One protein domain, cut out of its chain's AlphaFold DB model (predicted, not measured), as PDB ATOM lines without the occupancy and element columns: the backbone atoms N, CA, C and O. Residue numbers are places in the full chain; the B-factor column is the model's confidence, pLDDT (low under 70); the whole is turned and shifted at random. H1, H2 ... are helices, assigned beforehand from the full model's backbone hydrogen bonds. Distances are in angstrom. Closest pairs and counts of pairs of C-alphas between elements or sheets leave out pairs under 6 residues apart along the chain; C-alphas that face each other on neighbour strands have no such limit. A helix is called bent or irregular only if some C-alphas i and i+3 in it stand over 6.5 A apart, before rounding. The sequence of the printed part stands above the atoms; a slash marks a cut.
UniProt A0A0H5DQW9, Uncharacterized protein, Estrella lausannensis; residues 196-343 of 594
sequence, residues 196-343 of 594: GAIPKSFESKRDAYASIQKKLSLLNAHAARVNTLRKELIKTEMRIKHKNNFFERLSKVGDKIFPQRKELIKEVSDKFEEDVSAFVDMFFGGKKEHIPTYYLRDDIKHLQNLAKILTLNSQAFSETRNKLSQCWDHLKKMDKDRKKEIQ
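This is residues 196 to 343 of the 594 residues of an uncharacterized protein of Estrella lausannensis (UniProt A0A0H5DQW9). The long helix H2 is the spine of a rod: H1 folds back beside it as a long helical hairpin, and a second hairpin, H3 and H4, packs on the last part of H2 through residues 316 to 327 of H4. The link between H1 and H2 sticks out at one end of the rod with residues 235 to 241, and residues 336 to 343 of H4 stick out at the other. The printed part has 148 residues with four named helices, H1, H2, H3 and H4 in that order, and no named strand; its class is all helix. It is only just loose, close to extended, with a radius of gyration of the C-alphas of 22.1 A, and it spans 81 by 27 by 22 A.

H2, the longest helix, covers residues 240 to 284 and is 62.2 A long from first to last C-alpha, with a kink of 30 degrees near residue 253. It is neither bent nor irregular, but only just: C-alphas 256 and 259 are 6.4 A apart. H1, residues 200 to 235, is 51.0 A long and begins with C-alpha 200 at (133.526, 201.335, 168.569). H1 has a kink of 52 degrees near residue 207 and is irregular, with C-alphas 201 and 204 7.5 A apart. H3 covers residues 293 to 309, 24.7 A. H4, residues 314 to 343, is 43.0 A long and ends with C-alpha 343 at (113.305, 227.355, 171.081).

H2, H3 and H4 form an up and down bundle, each helix running against the one before it. H2 touches H4 with residues 269 to 284 alone, at a shallow tilt of 24 degrees, the same way; the closest C-alphas, of Ser 269 and Ala 316, are 5.8 A apart. H2 and H3 are close but not clearly touching, with the C-alphas of Val 276 and Leu 303 closest at 7.9 A. H3 and H4 touch as a hairpin at a shallow tilt of 16 degrees, closest at the C-alphas of Ile 300 and Leu 324, 6.3 A. H1 and H2, also a hairpin, touch at a shallow tilt of 23 degrees, closest at the C-alphas of Leu 219 and Arg 261, 6.1 A. H1 and H3 are near each other, and H1 and H4 are apart. In H3 and H4 every O i to N i+4 pair is within hydrogen-bond range; in H1 28 of 32 are, and in H2 38 of 41.

The two C-alphas farthest apart, of Arg 239 and Gln 343, are 81.4 A from each other. The printed part has no cut. The links from H1 to H2 and from H3 to H4 are tight, the link from H2 to H3 is short, and no link is long. Residues 285 to 290 stand free. The mean pLDDT of the printed part is 85.6; residue 201 and residues 285 to 291 are under 70.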
ATOM      1  N   GLY A 196     128.884 191.722 175.620       73.50
ATOM      2  CA  GLY A 196     127.787 192.508 175.071       73.50
ATOM      3  C   GLY A 196     128.220 193.488 173.975       73.50
ATOM      4  O   GLY A 196     129.225 193.300 173.284       73.50
ATOM      5  N   ALA A 197     127.427 194.547 173.789       72.69
ATOM      6  CA  ALA A 197     127.743 195.625 172.858       72.69
ATOM      7  C   ALA A 197     128.846 196.522 173.439       72.69
ATOM      8  O   ALA A 197     128.669 197.141 174.488       72.69
ATOM      9  N   ILE A 198     129.977 196.589 172.738       73.31
ATOM     10  CA  ILE A 198     131.146 197.389 173.113       73.31
ATOM     11  C   ILE A 198     131.176 198.649 172.231       73.31
ATOM     12  O   ILE A 198     130.881 198.551 171.035       73.31
ATOM     13  N   PRO A 199     131.531 199.830 172.773       75.06
ATOM     14  CA  PRO A 199     131.720 201.031 171.963       75.06
ATOM     15  C   PRO A 199     132.747 200.800 170.852       75.06
ATOM     16  O   PRO A 199     133.753 200.122 171.064       75.06
ATOM     17  N   LYS A 200     132.573 201.446 169.696       71.12
ATOM     18  CA  LYS A 200     133.526 201.335 168.569       71.12
ATOM     19  C   LYS A 200     134.959 201.699 168.967       71.12
ATOM     20  O   LYS A 200     135.914 201.090 168.500       71.12
ATOM     21  N   SER A 201     135.112 202.645 169.890       65.25
ATOM     22  CA  SER A 201     136.407 203.083 170.428       65.25
ATOM     23  C   SER A 201     137.146 201.994 171.226       65.25
ATOM     24  O   SER A 201     138.341 202.125 171.473       65.25
ATOM     25  N   PHE A 202     136.448 200.925 171.622       73.00
ATOM     26  CA  PHE A 202     136.952 199.813 172.435       73.00
ATOM     27  C   PHE A 202     136.978 198.482 171.669       73.00
ATOM     28  O   PHE A 202     137.401 197.466 172.218       73.00
ATOM     29  N   GLU A 203     136.567 198.468 170.399       75.31
ATOM     30  CA  GLU A 203     136.450 197.248 169.595       75.31
ATOM     31  C   GLU A 203     137.803 196.532 169.432       75.31
ATOM     32  O   GLU A 203     137.876 195.314 169.545       75.31
ATOM     33  N   SER A 204     138.901 197.289 169.314       75.94
ATOM     34  CA  SER A 204     140.272 196.755 169.267       75.94
ATOM     35  C   SER A 204     140.782 196.200 170.602       75.94
ATOM     36  O   SER A 204     141.757 195.452 170.624       75.94
ATOM     37  N   LYS A 205     140.142 196.561 171.719       80.94
ATOM     38  CA  LYS A 205     140.514 196.128 173.076       80.94
ATOM     39  C   LYS A 205     139.607 195.018 173.606       80.94
ATOM     40  O   LYS A 205     139.897 194.451 174.660       80.94
ATOM     41  N   ARG A 206     138.546 194.671 172.869       82.38
ATOM     42  CA  ARG A 206     137.589 193.612 173.212       82.38
ATOM     43  C   ARG A 206     138.283 192.304 173.570       82.38
ATOM     44  O   ARG A 206     138.014 191.752 174.631       82.38
ATOM     45  N   ASP A 207     139.189 191.845 172.714       83.25
ATOM     46  CA  ASP A 207     139.846 190.546 172.884       83.25
ATOM     47  C   ASP A 207     140.748 190.530 174.123       83.25
ATOM     48  O   ASP A 207     140.815 189.532 174.842       83.25
ATOM     49  N   ALA A 208     141.385 191.665 174.433       85.06
ATOM     50  CA  ALA A 208     142.181 191.813 175.642       85.06
ATOM     51  C   ALA A 208     141.303 191.655 176.893       85.06
ATOM     52  O   ALA A 208     141.605 190.814 177.741       85.06
ATOM     53  N   TYR A 209     140.179 192.374 176.974       87.44
ATOM     54  CA  TYR A 209     139.235 192.248 178.089       87.44
ATOM     55  C   TYR A 209     138.605 190.855 178.172       87.44
ATOM     56  O   TYR A 209     138.541 190.281 179.258       87.44
ATOM     57  N   ALA A 210     138.200 190.276 177.041       86.81
ATOM     58  CA  ALA A 210     137.593 188.949 176.992       86.81
ATOM     59  C   ALA A 210     138.571 187.877 177.487       86.81
ATOM     60  O   ALA A 210     138.199 187.022 178.291       86.81
ATOM     61  N   SER A 211     139.838 187.951 177.066       88.06
ATOM     62  CA  SER A 211     140.871 186.998 177.480       88.06
ATOM     63  C   SER A 211     141.151 187.051 178.983       88.06
ATOM     64  O   SER A 211     141.285 186.001 179.619       88.06
ATOM     65  N   ILE A 212     141.194 188.252 179.575       89.19
ATOM     66  CA  ILE A 212     141.434 188.394 181.012       89.19
ATOM     67  C   ILE A 212     140.187 187.990 181.803       89.19
ATOM     68  O   ILE A 212     140.302 187.238 182.769       89.19
ATOM     69  N   GLN A 213     138.993 188.390 181.359       89.12
ATOM     70  CA  GLN A 213     137.737 188.029 182.017       89.12
ATOM     71  C   GLN A 213     137.490 186.513 181.988       89.12
ATOM     72  O   GLN A 213     137.008 185.949 182.969       89.12
ATOM     73  N   LYS A 214     137.892 185.827 180.911       89.81
ATOM     74  CA  LYS A 214     137.852 184.361 180.810       89.81
ATOM     75  C   LYS A 214     138.721 183.695 181.883       89.81
ATOM     76  O   LYS A 214     138.258 182.797 182.585       89.81
ATOM     77  N   LYS A 215     139.957 184.176 182.061       90.31
ATOM     78  CA  LYS A 215     140.869 183.702 183.120       90.31
ATOM     79  C   LYS A 215     140.327 184.014 184.516       90.31
ATOM     80  O   LYS A 215     140.357 183.149 185.388       90.31
ATOM     81  N   LEU A 216     139.801 185.222 184.721       90.75
ATOM     82  CA  LEU A 216     139.224 185.652 185.995       90.75
ATOM     83  C   LEU A 216     137.988 184.842 186.382       90.75
ATOM     84  O   LEU A 216     137.865 184.465 187.541       90.75
ATOM     85  N   SER A 217     137.105 184.519 185.435       89.75
ATOM     86  CA  SER A 217     135.931 183.676 185.685       89.75
ATOM     87  C   SER A 217     136.332 182.304 186.240       89.75
ATOM     88  O   SER A 217     135.806 181.869 187.269       89.75
ATOM     89  N   LEU A 218     137.335 181.670 185.624       90.38
ATOM     90  CA  LEU A 218     137.850 180.374 186.062       90.38
ATOM     91  C   LEU A 218     138.539 180.465 187.437       90.38
ATOM     92  O   LEU A 218     138.260 179.663 188.329       90.38
ATOM     93  N   LEU A 219     139.377 181.485 187.659       91.38
ATOM     94  CA  LEU A 219     140.023 181.719 188.958       91.38
ATOM     95  C   LEU A 219     139.015 182.039 190.072       91.38
ATOM     96  O   LEU A 219     139.200 181.582 191.197       91.38
ATOM     97  N   ASN A 220     137.938 182.771 189.778       91.12
ATOM     98  CA  ASN A 220     136.855 183.044 190.726       91.12
ATOM     99  C   ASN A 220     136.136 181.747 191.123       91.12
ATOM    100  O   ASN A 220     135.897 181.517 192.310       91.12
ATOM    101  N   ALA A 221     135.846 180.871 190.154       91.19
ATOM    102  CA  ALA A 221     135.242 179.567 190.418       91.19
ATOM    103  C   ALA A 221     136.155 178.682 191.287       91.19
ATOM    104  O   ALA A 221     135.698 178.090 192.268       91.19
ATOM    105  N   HIS A 222     137.457 178.637 190.986       91.19
ATOM    106  CA  HIS A 222     138.425 177.898 191.796       91.19
ATOM    107  C   HIS A 222     138.581 178.488 193.205       91.19
ATOM    108  O   HIS A 222     138.572 177.734 194.176       91.19
ATOM    109  N   ALA A 223     138.642 179.816 193.347       92.50
ATOM    110  CA  ALA A 223     138.709 180.488 194.646       92.50
ATOM    111  C   ALA A 223     137.473 180.190 195.513       92.50
ATOM    112  O   ALA A 223     137.603 179.851 196.692       92.50
ATOM    113  N   ALA A 224     136.274 180.242 194.923       92.69
ATOM    114  CA  ALA A 224     135.039 179.863 195.603       92.69
ATOM    115  C   ALA A 224     135.076 178.392 196.049       92.69
ATOM    116  O   ALA A 224     134.735 178.087 197.192       92.69
ATOM    117  N   ARG A 225     135.568 177.485 195.193       92.69
ATOM    118  CA  ARG A 225     135.710 176.058 195.517       92.69
ATOM    119  C   ARG A 225     136.692 175.811 196.665       92.69
ATOM    120  O   ARG A 225     136.365 175.037 197.561       92.69
ATOM    121  N   VAL A 226     137.837 176.502 196.697       93.88
ATOM    122  CA  VAL A 226     138.785 176.458 197.832       93.88
ATOM    123  C   VAL A 226     138.090 176.873 199.128       93.88
ATOM    124  O   VAL A 226     138.197 176.177 200.138       93.88
ATOM    125  N   ASN A 227     137.351 177.983 199.108       92.81
ATOM    126  CA  ASN A 227     136.668 178.497 200.294       92.81
ATOM    127  C   ASN A 227     135.550 177.560 200.776       92.81
ATOM    128  O   ASN A 227     135.414 177.340 201.981       92.81
ATOM    129  N   THR A 228     134.787 176.967 199.857       93.62
ATOM    130  CA  THR A 228     133.773 175.956 200.185       93.62
ATOM    131  C   THR A 228     134.412 174.717 200.804       93.62
ATOM    132  O   THR A 228     133.992 174.311 201.884       93.62
ATOM    133  N   LEU A 229     135.489 174.184 200.214       92.69
ATOM    134  CA  LEU A 229     136.210 173.029 200.761       92.69
ATOM    135  C   LEU A 229     136.809 173.318 202.142       92.69
ATOM    136  O   LEU A 229     136.742 172.469 203.026       92.69
ATOM    137  N   ARG A 230     137.335 174.529 202.378       93.38
ATOM    138  CA  ARG A 230     137.781 174.956 203.716       93.38
ATOM    139  C   ARG A 230     136.625 174.928 204.721       93.38
ATOM    140  O   ARG A 230     136.787 174.386 205.811       93.38
ATOM    141  N   LYS A 231     135.451 175.464 204.363       92.69
ATOM    142  CA  LYS A 231     134.252 175.457 205.226       92.69
ATOM    143  C   LYS A 231     133.734 174.037 205.485       92.69
ATOM    144  O   LYS A 231     133.351 173.733 206.614       92.69
ATOM    145  N   GLU A 232     133.727 173.176 204.473       90.38
ATOM    146  CA  GLU A 232     133.348 171.764 204.598       90.38
ATOM    147  C   GLU A 232     134.317 171.005 205.511       90.38
ATOM    148  O   GLU A 232     133.883 170.331 206.439       90.38
ATOM    149  N   LEU A 233     135.626 171.200 205.341       91.62
ATOM    150  CA  LEU A 233     136.661 170.566 206.159       91.62
ATOM    151  C   LEU A 233     136.568 170.937 207.649       91.62
ATOM    152  O   LEU A 233     136.830 170.105 208.524       91.62
ATOM    153  N   ILE A 234     136.177 172.180 207.953       89.50
ATOM    154  CA  ILE A 234     135.912 172.614 209.331       89.50
ATOM    155  C   ILE A 234     134.743 171.810 209.914       89.50
ATOM    156  O   ILE A 234     134.881 171.261 211.009       89.50
ATOM    157  N   LYS A 235     133.635 171.705 209.171       88.88
ATOM    158  CA  LYS A 235     132.384 171.066 209.615       88.88
ATOM    159  C   LYS A 235     132.471 169.544 209.712       88.88
ATOM    160  O   LYS A 235     131.856 168.964 210.598       88.88
ATOM    161  N   THR A 236     133.210 168.898 208.817       86.38
ATOM    162  CA  THR A 236     133.303 167.436 208.765       86.38
ATOM    163  C   THR A 236     134.114 166.900 209.937       86.38
ATOM    164  O   THR A 236     135.241 167.332 210.188       86.38
ATOM    165  N   GLU A 237     133.575 165.920 210.654       80.81
ATOM    166  CA  GLU A 237     134.290 165.254 211.736       80.81
ATOM    167  C   GLU A 237     135.312 164.255 211.193       80.81
ATOM    168  O   GLU A 237     134.997 163.251 210.554       80.81
ATOM    169  N   MET A 238     136.585 164.546 211.439       83.38
ATOM    170  CA  MET A 238     137.695 163.684 211.058       83.38
ATOM    171  C   MET A 238     138.882 163.915 211.983       83.38
ATOM    172  O   MET A 238     138.965 164.935 212.674       83.38
ATOM    173  N   ARG A 239     139.838 162.984 211.966       82.38
ATOM    174  CA  ARG A 239     141.067 163.125 212.755       82.38
ATOM    175  C   ARG A 239     141.798 164.411 212.366       82.38
ATOM    176  O   ARG A 239     142.031 164.661 211.185       82.38
ATOM    177  N   ILE A 240     142.250 165.160 213.371       84.12
ATOM    178  CA  ILE A 240     142.937 166.454 213.211       84.12
ATOM    179  C   ILE A 240     144.125 166.354 212.242       84.12
ATOM    180  O   ILE A 240     144.319 167.227 211.404       84.12
ATOM    181  N   LYS A 241     144.874 165.243 212.271       88.00
ATOM    182  CA  LYS A 241     145.980 164.996 211.332       88.00
ATOM    183  C   LYS A 241     145.544 165.063 209.860       88.00
ATOM    184  O   LYS A 241     146.284 165.600 209.041       88.00
ATOM    185  N   HIS A 242     144.372 164.522 209.519       87.88
ATOM    186  CA  HIS A 242     143.836 164.591 208.157       87.88
ATOM    187  C   HIS A 242     143.354 166.005 207.825       87.88
ATOM    188  O   HIS A 242     143.683 166.495 206.747       87.88
ATOM    189  N   LYS A 243     142.694 166.700 208.769       90.44
ATOM    190  CA  LYS A 243     142.320 168.116 208.588       90.44
ATOM    191  C   LYS A 243     143.529 168.980 208.262       90.44
ATOM    192  O   LYS A 243     143.508 169.699 207.273       90.44
ATOM    193  N   ASN A 244     144.596 168.866 209.048       92.62
ATOM    194  CA  ASN A 244     145.793 169.684 208.867       92.62
ATOM    195  C   ASN A 244     146.453 169.440 207.504       92.62
ATOM    196  O   ASN A 244     146.858 170.395 206.853       92.62
ATOM    197  N   ASN A 245     146.493 168.187 207.035       94.00
ATOM    198  CA  ASN A 245     147.000 167.867 205.698       94.00
ATOM    199  C   ASN A 245     146.140 168.516 204.596       94.00
ATOM    200  O   ASN A 245     146.671 169.174 203.703       94.00
ATOM    201  N   PHE A 246     144.810 168.399 204.680       94.62
ATOM    202  CA  PHE A 246     143.924 169.032 203.702       94.62
ATOM    203  C   PHE A 246     144.007 170.562 203.731       94.62
ATOM    204  O   PHE A 246     144.032 171.172 202.666       94.62
ATOM    205  N   PHE A 247     144.113 171.189 204.908       94.62
ATOM    206  CA  PHE A 247     144.335 172.633 205.005       94.62
ATOM    207  C   PHE A 247     145.659 173.048 204.371       94.62
ATOM    208  O   PHE A 247     145.671 174.007 203.608       94.62
ATOM    209  N   GLU A 248     146.750 172.316 204.609       95.19
ATOM    210  CA  GLU A 248     148.048 172.609 203.993       95.19
ATOM    211  C   GLU A 248     147.978 172.531 202.459       95.19
ATOM    212  O   GLU A 248     148.481 173.414 201.762       95.19
ATOM    213  N   ARG A 249     147.307 171.507 201.915       95.12
ATOM    214  CA  ARG A 249     147.098 171.362 200.466       95.12
ATOM    215  C   ARG A 249     146.220 172.472 199.893       95.12
ATOM    216  O   ARG A 249     146.593 173.090 198.900       95.12
ATOM    217  N   LEU A 250     145.097 172.781 200.543       94.06
ATOM    218  CA  LEU A 250     144.213 173.880 200.144       94.06
ATOM    219  C   LEU A 250     144.902 175.246 200.246       94.06
ATOM    220  O   LEU A 250     144.592 176.135 199.457       94.06
ATOM    221  N   SER A 251     145.834 175.431 201.185       93.94
ATOM    222  CA  SER A 251     146.678 176.627 201.252       93.94
ATOM    223  C   SER A 251     147.625 176.706 200.062       93.94
ATOM    224  O   SER A 251     147.576 177.702 199.358       93.94
ATOM    225  N   LYS A 252     148.353 175.632 199.722       93.81
ATOM    226  CA  LYS A 252     149.222 175.597 198.522       93.81
ATOM    227  C   LYS A 252     148.463 175.885 197.223       93.81
ATOM    228  O   LYS A 252     148.983 176.541 196.325       93.81
ATOM    229  N   VAL A 253     147.237 175.377 197.112       92.94
ATOM    230  CA  VAL A 253     146.324 175.657 195.993       92.94
ATOM    231  C   VAL A 253     145.879 177.125 196.007       92.94
ATOM    232  O   VAL A 253     145.926 177.799 194.979       92.94
ATOM    233  N   GLY A 254     145.506 177.644 197.178       91.56
ATOM    234  CA  GLY A 254     145.151 179.049 197.371       91.56
ATOM    235  C   GLY A 254     146.286 180.013 197.017       91.56
ATOM    236  O   GLY A 254     146.044 180.993 196.318       91.56
ATOM    237  N   ASP A 255     147.520 179.700 197.408       92.50
ATOM    238  CA  ASP A 255     148.712 180.517 197.148       92.50
ATOM    239  C   ASP A 255     148.997 180.683 195.646       92.50
ATOM    240  O   ASP A 255     149.641 181.647 195.239       92.50
ATOM    241  N   LYS A 256     148.488 179.778 194.801       90.25
ATOM    242  CA  LYS A 256     148.532 179.923 193.340       90.25
ATOM    243  C   LYS A 256     147.374 180.775 192.805       90.25
ATOM    244  O   LYS A 256     147.587 181.616 191.937       90.25
ATOM    245  N   ILE A 257     146.155 180.567 193.312       92.50
ATOM    246  CA  ILE A 257     144.929 181.195 192.784       92.50
ATOM    247  C   ILE A 257     144.794 182.656 193.223       92.50
ATOM    248  O   ILE A 257     144.528 183.527 192.393       92.50
ATOM    249  N   PHE A 258     144.925 182.940 194.524       91.75
ATOM    250  CA  PHE A 258     144.584 184.253 195.083       91.75
ATOM    251  C   PHE A 258     145.491 185.384 194.565       91.75
ATOM    252  O   PHE A 258     144.941 186.420 194.176       91.75
ATOM    253  N   PRO A 259     146.829 185.223 194.469       93.56
ATOM    254  CA  PRO A 259     147.693 186.265 193.912       93.56
ATOM    255  C   PRO A 259     147.411 186.539 192.434       93.56
ATOM    256  O   PRO A 259     147.218 187.691 192.058       93.56
ATOM    257  N   GLN A 260     147.283 185.490 191.612       91.06
ATOM    258  CA  GLN A 260     146.990 185.634 190.181       91.06
ATOM    259  C   GLN A 260     145.637 186.309 189.938       91.06
ATOM    260  O   GLN A 260     145.516 187.191 189.092       91.06
ATOM    261  N   ARG A 261     144.614 185.937 190.717       92.38
ATOM    262  CA  ARG A 261     143.303 186.596 190.687       92.38
ATOM    263  C   ARG A 261     143.438 188.085 191.007       92.38
ATOM    264  O   ARG A 261     142.895 188.910 190.280       92.38
ATOM    265  N   LYS A 262     144.170 188.432 192.070       92.75
ATOM    266  CA  LYS A 262     144.371 189.825 192.500       92.75
ATOM    267  C   LYS A 262     145.108 190.653 191.446       92.75
ATOM    268  O   LYS A 262     144.709 191.786 191.184       92.75
ATOM    269  N   GLU A 263     146.141 190.090 190.827       93.75
ATOM    270  CA  GLU A 263     146.896 190.739 189.752       93.75
ATOM    271  C   GLU A 263     146.032 190.987 188.515       93.75
ATOM    272  O   GLU A 263     146.009 192.109 188.018       93.75
ATOM    273  N   LEU A 264     145.262 189.994 188.063       91.62
ATOM    274  CA  LEU A 264     144.387 190.152 186.898       91.62
ATOM    275  C   LEU A 264     143.232 191.131 187.158       91.62
ATOM    276  O   LEU A 264     142.897 191.911 186.270       91.62
ATOM    277  N   ILE A 265     142.649 191.144 188.366       91.69
ATOM    278  CA  ILE A 265     141.644 192.157 188.744       91.69
ATOM    279  C   ILE A 265     142.268 193.550 188.665       91.69
ATOM    280  O   ILE A 265     141.652 194.465 188.119       91.69
ATOM    281  N   LYS A 266     143.488 193.718 189.188       93.00
ATOM    282  CA  LYS A 266     144.203 194.992 189.123       93.00
ATOM    283  C   LYS A 266     144.488 195.395 187.674       93.00
ATOM    284  O   LYS A 266     144.156 196.506 187.293       93.00
ATOM    285  N   GLU A 267     144.998 194.482 186.852       92.25
ATOM    286  CA  GLU A 267     145.300 194.738 185.441       92.25
ATOM    287  C   GLU A 267     144.059 195.173 184.644       92.25
ATOM    288  O   GLU A 267     144.127 196.140 183.888       92.25
ATOM    289  N   VAL A 268     142.920 194.489 184.812       92.00
ATOM    290  CA  VAL A 268     141.661 194.874 184.142       92.00
ATOM    291  C   VAL A 268     141.148 196.206 184.664       92.00
ATOM    292  O   VAL A 268     140.657 197.009 183.874       92.00
ATOM    293  N   SER A 269     141.270 196.447 185.970       91.88
ATOM    294  CA  SER A 269     140.830 197.694 186.595       91.88
ATOM    295  C   SER A 269     141.618 198.894 186.084       91.88
ATOM    296  O   SER A 269     141.006 199.858 185.634       91.88
ATOM    297  N   ASP A 270     142.949 198.798 186.085       91.69
ATOM    298  CA  ASP A 270     143.846 199.868 185.648       91.69
ATOM    299  C   ASP A 270     143.630 200.161 184.148       91.69
ATOM    300  O   ASP A 270     143.403 201.308 183.762       91.69
ATOM    301  N   LYS A 271     143.573 199.119 183.301       89.88
ATOM    302  CA  LYS A 271     143.294 199.269 181.858       89.88
ATOM    303  C   LYS A 271     141.934 199.907 181.587       89.88
ATOM    304  O   LYS A 271     141.825 200.794 180.743       89.88
ATOM    305  N   PHE A 272     140.896 199.466 182.296       91.19
ATOM    306  CA  PHE A 272     139.551 199.999 182.104       91.19
ATOM    307  C   PHE A 272     139.463 201.461 182.541       91.19
ATOM    308  O   PHE A 272     138.827 202.271 181.866       91.19
ATOM    309  N   GLU A 273     140.136 201.830 183.630       91.19
ATOM    310  CA  GLU A 273     140.166 203.212 184.094       91.19
ATOM    311  C   GLU A 273     140.925 204.143 183.137       91.19
ATOM    312  O   GLU A 273     140.443 205.244 182.838       91.19
ATOM    313  N   GLU A 274     142.076 203.702 182.621       90.06
ATOM    314  CA  GLU A 274     142.840 204.420 181.597       90.06
ATOM    315  C   GLU A 274     142.002 204.629 180.334       90.06
ATOM    316  O   GLU A 274     141.920 205.743 179.814       90.06
ATOM    317  N   ASP A 275     141.319 203.584 179.873       87.56
ATOM    318  CA  ASP A 275     140.516 203.643 178.659       87.56
ATOM    319  C   ASP A 275     139.290 204.550 178.808       87.56
ATOM    320  O   ASP A 275     138.965 205.319 177.897       87.56
ATOM    321  N   VAL A 276     138.607 204.496 179.957       88.38
ATOM    322  CA  VAL A 276     137.498 205.408 180.268       88.38
ATOM    323  C   VAL A 276     138.008 206.842 180.360       88.38
ATOM    324  O   VAL A 276     137.368 207.746 179.829       88.38
ATOM    325  N   SER A 277     139.165 207.073 180.979       88.12
ATOM    326  CA  SER A 277     139.746 208.416 181.076       88.12
ATOM    327  C   SER A 277     140.131 208.956 179.692       88.12
ATOM    328  O   SER A 277     139.761 210.078 179.355       88.12
ATOM    329  N   ALA A 278     140.734 208.128 178.833       86.75
ATOM    330  CA  ALA A 278     141.022 208.481 177.443       86.75
ATOM    331  C   ALA A 278     139.746 208.784 176.636       86.75
ATOM    332  O   ALA A 278     139.716 209.744 175.867       86.75
ATOM    333  N   PHE A 279     138.669 208.014 176.836       86.62
ATOM    334  CA  PHE A 279     137.359 208.296 176.240       86.62
ATOM    335  C   PHE A 279     136.823 209.665 176.685       86.62
ATOM    336  O   PHE A 279     136.380 210.461 175.852       86.62
ATOM    337  N   VAL A 280     136.886 209.963 177.986       85.62
ATOM    338  CA  VAL A 280     136.443 211.255 178.527       85.62
ATOM    339  C   VAL A 280     137.267 212.399 177.937       85.62
ATOM    340  O   VAL A 280     136.693 213.375 177.457       85.62
ATOM    341  N   ASP A 281     138.588 212.266 177.879       84.94
ATOM    342  CA  ASP A 281     139.467 213.301 177.334       84.94
ATOM    343  C   ASP A 281     139.245 213.530 175.832       84.94
ATOM    344  O   ASP A 281     139.225 214.674 175.375       84.94
ATOM    345  N   MET A 282     139.009 212.470 175.054       81.38
ATOM    346  CA  MET A 282     138.751 212.588 173.615       81.38
ATOM    347  C   MET A 282     137.438 213.315 173.306       81.38
ATOM    348  O   MET A 282     137.415 214.179 172.429       81.38
ATOM    349  N   PHE A 283     136.350 212.997 174.014       75.62
ATOM    350  CA  PHE A 283     135.022 213.533 173.686       75.62
ATOM    351  C   PHE A 283     134.630 214.773 174.498       75.62
ATOM    352  O   PHE A 283     133.812 215.576 174.042       75.62
ATOM    353  N   PHE A 284     135.225 214.967 175.676       77.12
ATOM    354  CA  PHE A 284     134.902 216.060 176.597       77.12
ATOM    355  C   PHE A 284     136.095 216.992 176.888       77.12
ATOM    356  O   PHE A 284     135.872 218.106 177.362       77.12
ATOM    357  N   GLY A 285     137.333 216.633 176.517       68.62
ATOM    358  CA  GLY A 285     138.567 217.411 176.756       68.62
ATOM    359  C   GLY A 285     138.782 218.645 175.863       68.62
ATOM    360  O   GLY A 285     139.903 219.116 175.690       68.62
ATOM    361  N   GLY A 286     137.720 219.204 175.280       60.09
ATOM    362  CA  GLY A 286     137.754 220.497 174.579       60.09
ATOM    363  C   GLY A 286     137.969 220.442 173.062       60.09
ATOM    364  O   GLY A 286     137.564 221.378 172.370       60.09
ATOM    365  N   LYS A 287     138.489 219.341 172.501       51.25
ATOM    366  CA  LYS A 287     138.442 219.082 171.049       51.25
ATOM    367  C   LYS A 287     137.091 218.466 170.701       51.25
ATOM    368  O   LYS A 287     136.947 217.255 170.630       51.25
ATOM    369  N   LYS A 288     136.075 219.315 170.530       56.78
ATOM    370  CA  LYS A 288     134.728 218.890 170.126       56.78
ATOM    371  C   LYS A 288     134.755 218.371 168.687       56.78
ATOM    372  O   LYS A 288     134.400 219.098 167.760       56.78
ATOM    373  N   GLU A 289     135.154 217.120 168.484       54.97
ATOM    374  CA  GLU A 289     134.673 216.397 167.312       54.97
ATOM    375  C   GLU A 289     133.151 216.370 167.414       54.97
ATOM    376  O   GLU A 289     132.581 216.028 168.451       54.97
ATOM    377  N   HIS A 290     132.483 216.863 166.373       56.03
ATOM    378  CA  HIS A 290     131.055 217.151 166.404       56.03
ATOM    379  C   HIS A 290     130.246 215.854 166.257       56.03
ATOM    380  O   HIS A 290     129.501 215.665 165.299       56.03
ATOM    381  N   ILE A 291     130.413 214.929 167.197       65.81
ATOM    382  CA  ILE A 291     129.715 213.651 167.207       65.81
ATOM    383  C   ILE A 291     128.296 213.888 167.735       65.81
ATOM    384  O   ILE A 291     128.111 214.614 168.719       65.81
ATOM    385  N   PRO A 292     127.264 213.329 167.079       74.00
ATOM    386  CA  PRO A 292     125.896 213.440 167.558       74.00
ATOM    387  C   PRO A 292     125.747 212.953 169.006       74.00
ATOM    388  O   PRO A 292     126.202 211.862 169.348       74.00
ATOM    389  N   THR A 293     125.040 213.724 169.841       75.12
ATOM    390  CA  THR A 293     124.867 213.445 171.279       75.12
ATOM    391  C   THR A 293     124.300 212.048 171.571       75.12
ATOM    392  O   THR A 293     124.550 211.496 172.637       75.12
ATOM    393  N   TYR A 294     123.526 211.466 170.645       77.25
ATOM    394  CA  TYR A 294     122.921 210.146 170.838       77.25
ATOM    395  C   TYR A 294     123.950 209.008 170.800       77.25
ATOM    396  O   TYR A 294     123.863 208.115 171.633       77.25
ATOM    397  N   TYR A 295     124.965 209.074 169.928       79.94
ATOM    398  CA  TYR A 295     126.025 208.059 169.882       79.94
ATOM    399  C   TYR A 295     126.837 208.048 171.175       79.94
ATOM    400  O   TYR A 295     127.078 206.991 171.742       79.94
ATOM    401  N   LEU A 296     127.169 209.233 171.698       81.31
ATOM    402  CA  LEU A 296     127.898 209.354 172.962       81.31
ATOM    403  C   LEU A 296     127.094 208.817 174.154       81.31
ATOM    404  O   LEU A 296     127.675 208.292 175.097       81.31
ATOM    405  N   ARG A 297     125.757 208.923 174.128       82.19
ATOM    406  CA  ARG A 297     124.907 208.308 175.159       82.19
ATOM    407  C   ARG A 297     124.954 206.790 175.095       82.19
ATOM    408  O   ARG A 297     125.084 206.157 176.138       82.19
ATOM    409  N   ASP A 298     124.835 206.223 173.902       84.69
ATOM    410  CA  ASP A 298     124.882 204.773 173.740       84.69
ATOM    411  C   ASP A 298     126.262 204.234 174.136       84.69
ATOM    412  O   ASP A 298     126.337 203.280 174.901       84.69
ATOM    413  N   ASP A 299     127.347 204.913 173.754       85.44
ATOM    414  CA  ASP A 299     128.705 204.545 174.170       85.44
ATOM    415  C   ASP A 299     128.892 204.614 175.694       85.44
ATOM    416  O   ASP A 299     129.450 203.690 176.280       85.44
ATOM    417  N   ILE A 300     128.365 205.644 176.368       86.88
ATOM    418  CA  ILE A 300     128.395 205.716 177.840       86.88
ATOM    419  C   ILE A 300     127.611 204.556 178.467       86.88
ATOM    420  O   ILE A 300     128.093 203.956 179.428       86.88
ATOM    421  N   LYS A 301     126.433 204.204 177.934       88.25
ATOM    422  CA  LYS A 301     125.660 203.051 178.426       88.25
ATOM    423  C   LYS A 301     126.415 201.743 178.230       88.25
ATOM    424  O   LYS A 301     126.451 200.921 179.144       88.25
ATOM    425  N   HIS A 302     127.029 201.555 177.066       87.75
ATOM    426  CA  HIS A 302     127.839 200.379 176.779       87.75
ATOM    427  C   HIS A 302     129.040 200.288 177.728       87.75
ATOM    428  O   HIS A 302     129.285 199.218 178.273       87.75
ATOM    429  N   LEU A 303     129.725 201.400 178.027       88.00
ATOM    430  CA  LEU A 303     130.811 201.431 179.017       88.00
ATOM    431  C   LEU A 303     130.325 201.134 180.438       88.00
ATOM    432  O   LEU A 303     130.975 200.387 181.165       88.00
ATOM    433  N   GLN A 304     129.169 201.668 180.835       88.31
ATOM    434  CA  GLN A 304     128.565 201.359 182.133       88.31
ATOM    435  C   GLN A 304     128.161 199.886 182.244       88.31
ATOM    436  O   GLN A 304     128.309 199.296 183.310       88.31
ATOM    437  N   ASN A 305     127.661 199.284 181.164       88.38
ATOM    438  CA  ASN A 305     127.348 197.860 181.137       88.38
ATOM    439  C   ASN A 305     128.624 197.007 181.167       88.38
ATOM    440  O   ASN A 305     128.709 196.052 181.933       88.38
ATOM    441  N   LEU A 306     129.647 197.397 180.408       86.75
ATOM    442  CA  LEU A 306     130.942 196.726 180.398       86.75
ATOM    443  C   LEU A 306     131.590 196.744 181.791       86.75
ATOM    444  O   LEU A 306     132.070 195.711 182.244       86.75
ATOM    445  N   ALA A 307     131.503 197.863 182.516       88.25
ATOM    446  CA  ALA A 307     131.967 197.964 183.902       88.25
ATOM    447  C   ALA A 307     131.257 196.989 184.862       88.25
ATOM    448  O   ALA A 307     131.849 196.588 185.855       88.25
ATOM    449  N   LYS A 308     129.997 196.614 184.588       88.31
ATOM    450  CA  LYS A 308     129.250 195.619 185.384       88.31
ATOM    451  C   LYS A 308     129.675 194.184 185.060       88.31
ATOM    452  O   LYS A 308     129.633 193.330 185.937       88.31
ATOM    453  N   ILE A 309     130.036 193.914 183.804       86.81
ATOM    454  CA  ILE A 309     130.437 192.576 183.341       86.81
ATOM    455  C   ILE A 309     131.880 192.263 183.755       86.81
ATOM    456  O   ILE A 309     132.194 191.128 184.118       86.81
ATOM    457  N   LEU A 310     132.766 193.260 183.693       87.19
ATOM    458  CA  LEU A 310     134.164 193.109 184.078       87.19
ATOM    459  C   LEU A 310     134.307 192.959 185.595       87.19
ATOM    460  O   LEU A 310     133.684 193.677 186.376       87.19
ATOM    461  N   THR A 311     135.181 192.049 186.026       88.38
ATOM    462  CA  THR A 311     135.528 191.910 187.445       88.38
ATOM    463  C   THR A 311     136.546 192.982 187.834       88.38
ATOM    464  O   THR A 311     137.754 192.748 187.826       88.38
ATOM    465  N   LEU A 312     136.035 194.173 188.143       89.75
ATOM    466  CA  LEU A 312     136.815 195.338 188.553       89.75
ATOM    467  C   LEU A 312     136.989 195.395 190.074       89.75
ATOM    468  O   LEU A 312     136.197 194.844 190.840       89.75
ATOM    469  N   ASN A 313     138.021 196.107 190.522       91.44
ATOM    470  CA  ASN A 313     138.137 196.496 191.918       91.44
ATOM    471  C   ASN A 313     137.076 197.574 192.263       91.44
ATOM    472  O   ASN A 313     136.611 198.320 191.396       91.44
ATOM    473  N   SER A 314     136.680 197.652 193.538       88.81
ATOM    474  CA  SER A 314     135.595 198.548 193.988       88.81
ATOM    475  C   SER A 314     135.891 200.030 193.715       88.81
ATOM    476  O   SER A 314     134.993 200.807 193.372       88.81
ATOM    477  N   GLN A 315     137.168 200.419 193.794       89.12
ATOM    478  CA  GLN A 315     137.606 201.790 193.558       89.12
ATOM    479  C   GLN A 315     137.460 202.186 192.081       89.12
ATOM    480  O   GLN A 315     136.745 203.136 191.777       89.12
ATOM    481  N   ALA A 316     138.038 201.418 191.160       88.50
ATOM    482  CA  ALA A 316     137.977 201.631 189.719       88.50
ATOM    483  C   ALA A 316     136.540 201.560 189.196       88.50
ATOM    484  O   ALA A 316     136.150 202.390 188.374       88.50
ATOM    485  N   PHE A 317     135.711 200.638 189.699       89.88
ATOM    486  CA  PHE A 317     134.283 200.612 189.360       89.88
ATOM    487  C   PHE A 317     133.584 201.918 189.765       89.88
ATOM    488  O   PHE A 317     132.882 202.532 188.959       89.88
ATOM    489  N   SER A 318     133.804 202.378 190.999       88.50
ATOM    490  CA  SER A 318     133.182 203.601 191.516       88.50
ATOM    491  C   SER A 318     133.666 204.851 190.777       88.50
ATOM    492  O   SER A 318     132.867 205.709 190.397       88.50
ATOM    493  N   GLU A 319     134.971 204.951 190.527       89.62
ATOM    494  CA  GLU A 319     135.586 206.085 189.843       89.62
ATOM    495  C   GLU A 319     135.164 206.170 188.373       89.62
ATOM    496  O   GLU A 319     134.715 207.231 187.924       89.62
ATOM    497  N   THR A 320     135.217 205.062 187.627       89.00
ATOM    498  CA  THR A 320     134.768 205.031 186.225       89.00
ATOM    499  C   THR A 320     133.268 205.298 186.104       89.00
ATOM    500  O   THR A 320     132.855 206.095 185.258       89.00
ATOM    501  N   ARG A 321     132.437 204.742 186.999       88.94
ATOM    502  CA  ARG A 321     130.995 205.032 187.047       88.94
ATOM    503  C   ARG A 321     130.711 206.508 187.309       88.94
ATOM    504  O   ARG A 321     129.839 207.081 186.648       88.94
ATOM    505  N   ASN A 322     131.436 207.138 188.233       89.25
ATOM    506  CA  ASN A 322     131.291 208.564 188.528       89.25
ATOM    507  C   ASN A 322     131.699 209.434 187.330       89.25
ATOM    508  O   ASN A 322     130.926 210.308 186.932       89.25
ATOM    509  N   LYS A 323     132.851 209.156 186.701       87.81
ATOM    510  CA  LYS A 323     133.321 209.851 185.486       87.81
ATOM    511  C   LYS A 323     132.290 209.752 184.348       87.81
ATOM    512  O   LYS A 323     131.903 210.766 183.764       87.81
ATOM    513  N   LEU A 324     131.768 208.554 184.078       89.50
ATOM    514  CA  LEU A 324     130.756 208.324 183.036       89.50
ATOM    515  C   LEU A 324     129.415 209.006 183.347       89.50
ATOM    516  O   LEU A 324     128.776 209.556 182.450       89.50
ATOM    517  N   SER A 325     129.006 209.033 184.618       88.94
ATOM    518  CA  SER A 325     127.780 209.722 185.051       88.94
ATOM    519  C   SER A 325     127.893 211.243 184.893       88.94
ATOM    520  O   SER A 325     126.961 211.887 184.409       88.94
ATOM    521  N   GLN A 326     129.055 211.824 185.204       86.81
ATOM    522  CA  GLN A 326     129.325 213.245 184.955       86.81
ATOM    523  C   GLN A 326     129.271 213.581 183.457       86.81
ATOM    524  O   GLN A 326     128.688 214.598 183.071       86.81
ATOM    525  N   CYS A 327     129.810 212.708 182.601       85.75
ATOM    526  CA  CYS A 327     129.732 212.855 181.144       85.75
ATOM    527  C   CYS A 327     128.284 212.801 180.641       85.75
ATOM    528  O   CYS A 327     127.868 213.624 179.822       85.75
ATOM    529  N   TRP A 328     127.482 211.882 181.177       87.31
ATOM    530  CA  TRP A 328     126.057 211.776 180.872       87.31
ATOM    531  C   TRP A 328     125.282 213.046 181.252       87.31
ATOM    532  O   TRP A 328     124.470 213.551 180.467       87.31
ATOM    533  N   ASP A 329     125.564 213.616 182.423       86.12
ATOM    534  CA  ASP A 329     124.952 214.869 182.865       86.12
ATOM    535  C   ASP A 329     125.409 216.073 182.032       86.12
ATOM    536  O   ASP A 329     124.609 216.973 181.750       86.12
ATOM    537  N   HIS A 330     126.661 216.078 181.569       84.06
ATOM    538  CA  HIS A 330     127.151 217.075 180.623       84.06
ATOM    539  C   HIS A 330     126.402 216.997 179.282       84.06
ATOM    540  O   HIS A 330     125.927 218.021 178.784       84.06
ATOM    541  N   LEU A 331     126.195 215.795 178.728       85.12
ATOM    542  CA  LEU A 331     125.393 215.604 177.510       85.12
ATOM    543  C   LEU A 331     123.938 216.051 177.708       85.12
ATOM    544  O   LEU A 331     123.372 216.726 176.847       85.12
ATOM    545  N   LYS A 332     123.332 215.752 178.867       83.62
ATOM    546  CA  LYS A 332     121.989 216.246 179.215       83.62
ATOM    547  C   LYS A 332     121.922 217.773 179.240       83.62
ATOM    548  O   LYS A 332     120.919 218.332 178.791       83.62
ATOM    549  N   LYS A 333     122.945 218.454 179.771       83.88
ATOM    550  CA  LYS A 333     123.029 219.925 179.757       83.88
ATOM    551  C   LYS A 333     123.146 220.451 178.328       83.88
ATOM    552  O   LYS A 333     122.332 221.285 177.947       83.88
ATOM    553  N   MET A 334     124.039 219.884 177.515       77.38
ATOM    554  CA  MET A 334     124.179 220.260 176.102       77.38
ATOM    555  C   MET A 334     122.877 220.088 175.308       77.38
ATOM    556  O   MET A 334     122.516 220.966 174.530       77.38
ATOM    557  N   ASP A 335     122.128 219.003 175.526       80.62
ATOM    558  CA  ASP A 335     120.830 218.803 174.871       80.62
ATOM    559  C   ASP A 335     119.771 219.797 175.360       80.62
ATOM    560  O   ASP A 335     118.962 220.280 174.566       80.62
ATOM    561  N   LYS A 336     119.757 220.116 176.661       83.38
ATOM    562  CA  LYS A 336     118.873 221.155 177.209       83.38
ATOM    563  C   LYS A 336     119.199 222.518 176.607       83.38
ATOM    564  O   LYS A 336     118.274 223.234 176.233       83.38
ATOM    565  N   ASP A 337     120.475 222.853 176.472       80.06
ATOM    566  CA  ASP A 337     120.912 224.125 175.903       80.06
ATOM    567  C   ASP A 337     120.624 224.190 174.405       80.06
ATOM    568  O   ASP A 337     120.066 225.179 173.942       80.06
ATOM    569  N   ARG A 338     120.841 223.100 173.657       77.94
ATOM    570  CA  ARG A 338     120.443 223.005 172.246       77.94
ATOM    571  C   ARG A 338     118.930 223.135 172.069       77.94
ATOM    572  O   ARG A 338     118.476 223.802 171.144       77.94
ATOM    573  N   LYS A 339     118.130 222.533 172.955       80.94
ATOM    574  CA  LYS A 339     116.666 222.704 172.950       80.94
ATOM    575  C   LYS A 339     116.265 224.150 173.236       80.94
ATOM    576  O   LYS A 339     115.417 224.674 172.520       80.94
ATOM    577  N   LYS A 340     116.890 224.804 174.221       83.25
ATOM    578  CA  LYS A 340     116.677 226.231 174.507       83.25
ATOM    579  C   LYS A 340     117.089 227.109 173.328       83.25
ATOM    580  O   LYS A 340     116.360 228.031 172.989       83.25
ATOM    581  N   GLU A 341     118.204 226.806 172.669       78.56
ATOM    582  CA  GLU A 341     118.674 227.539 171.495       78.56
ATOM    583  C   GLU A 341     117.677 227.403 170.337       78.56
ATOM    584  O   GLU A 341     117.239 228.410 169.787       78.56
ATOM    585  N   ILE A 342     117.233 226.180 170.023       76.88
ATOM    586  CA  ILE A 342     116.199 225.933 169.004       76.88
ATOM    587  C   ILE A 342     114.902 226.667 169.356       76.88
ATOM    588  O   ILE A 342     114.281 227.268 168.481       76.88
ATOM    589  N   GLN A 343     114.498 226.651 170.626       80.88
ATOM    590  CA  GLN A 343     113.305 227.355 171.081       80.88
ATOM    591  C   GLN A 343     113.454 228.877 170.946       80.88
ATOM    592  O   GLN A 343     112.570 229.511 170.383       80.88
TER     593      GLN A 343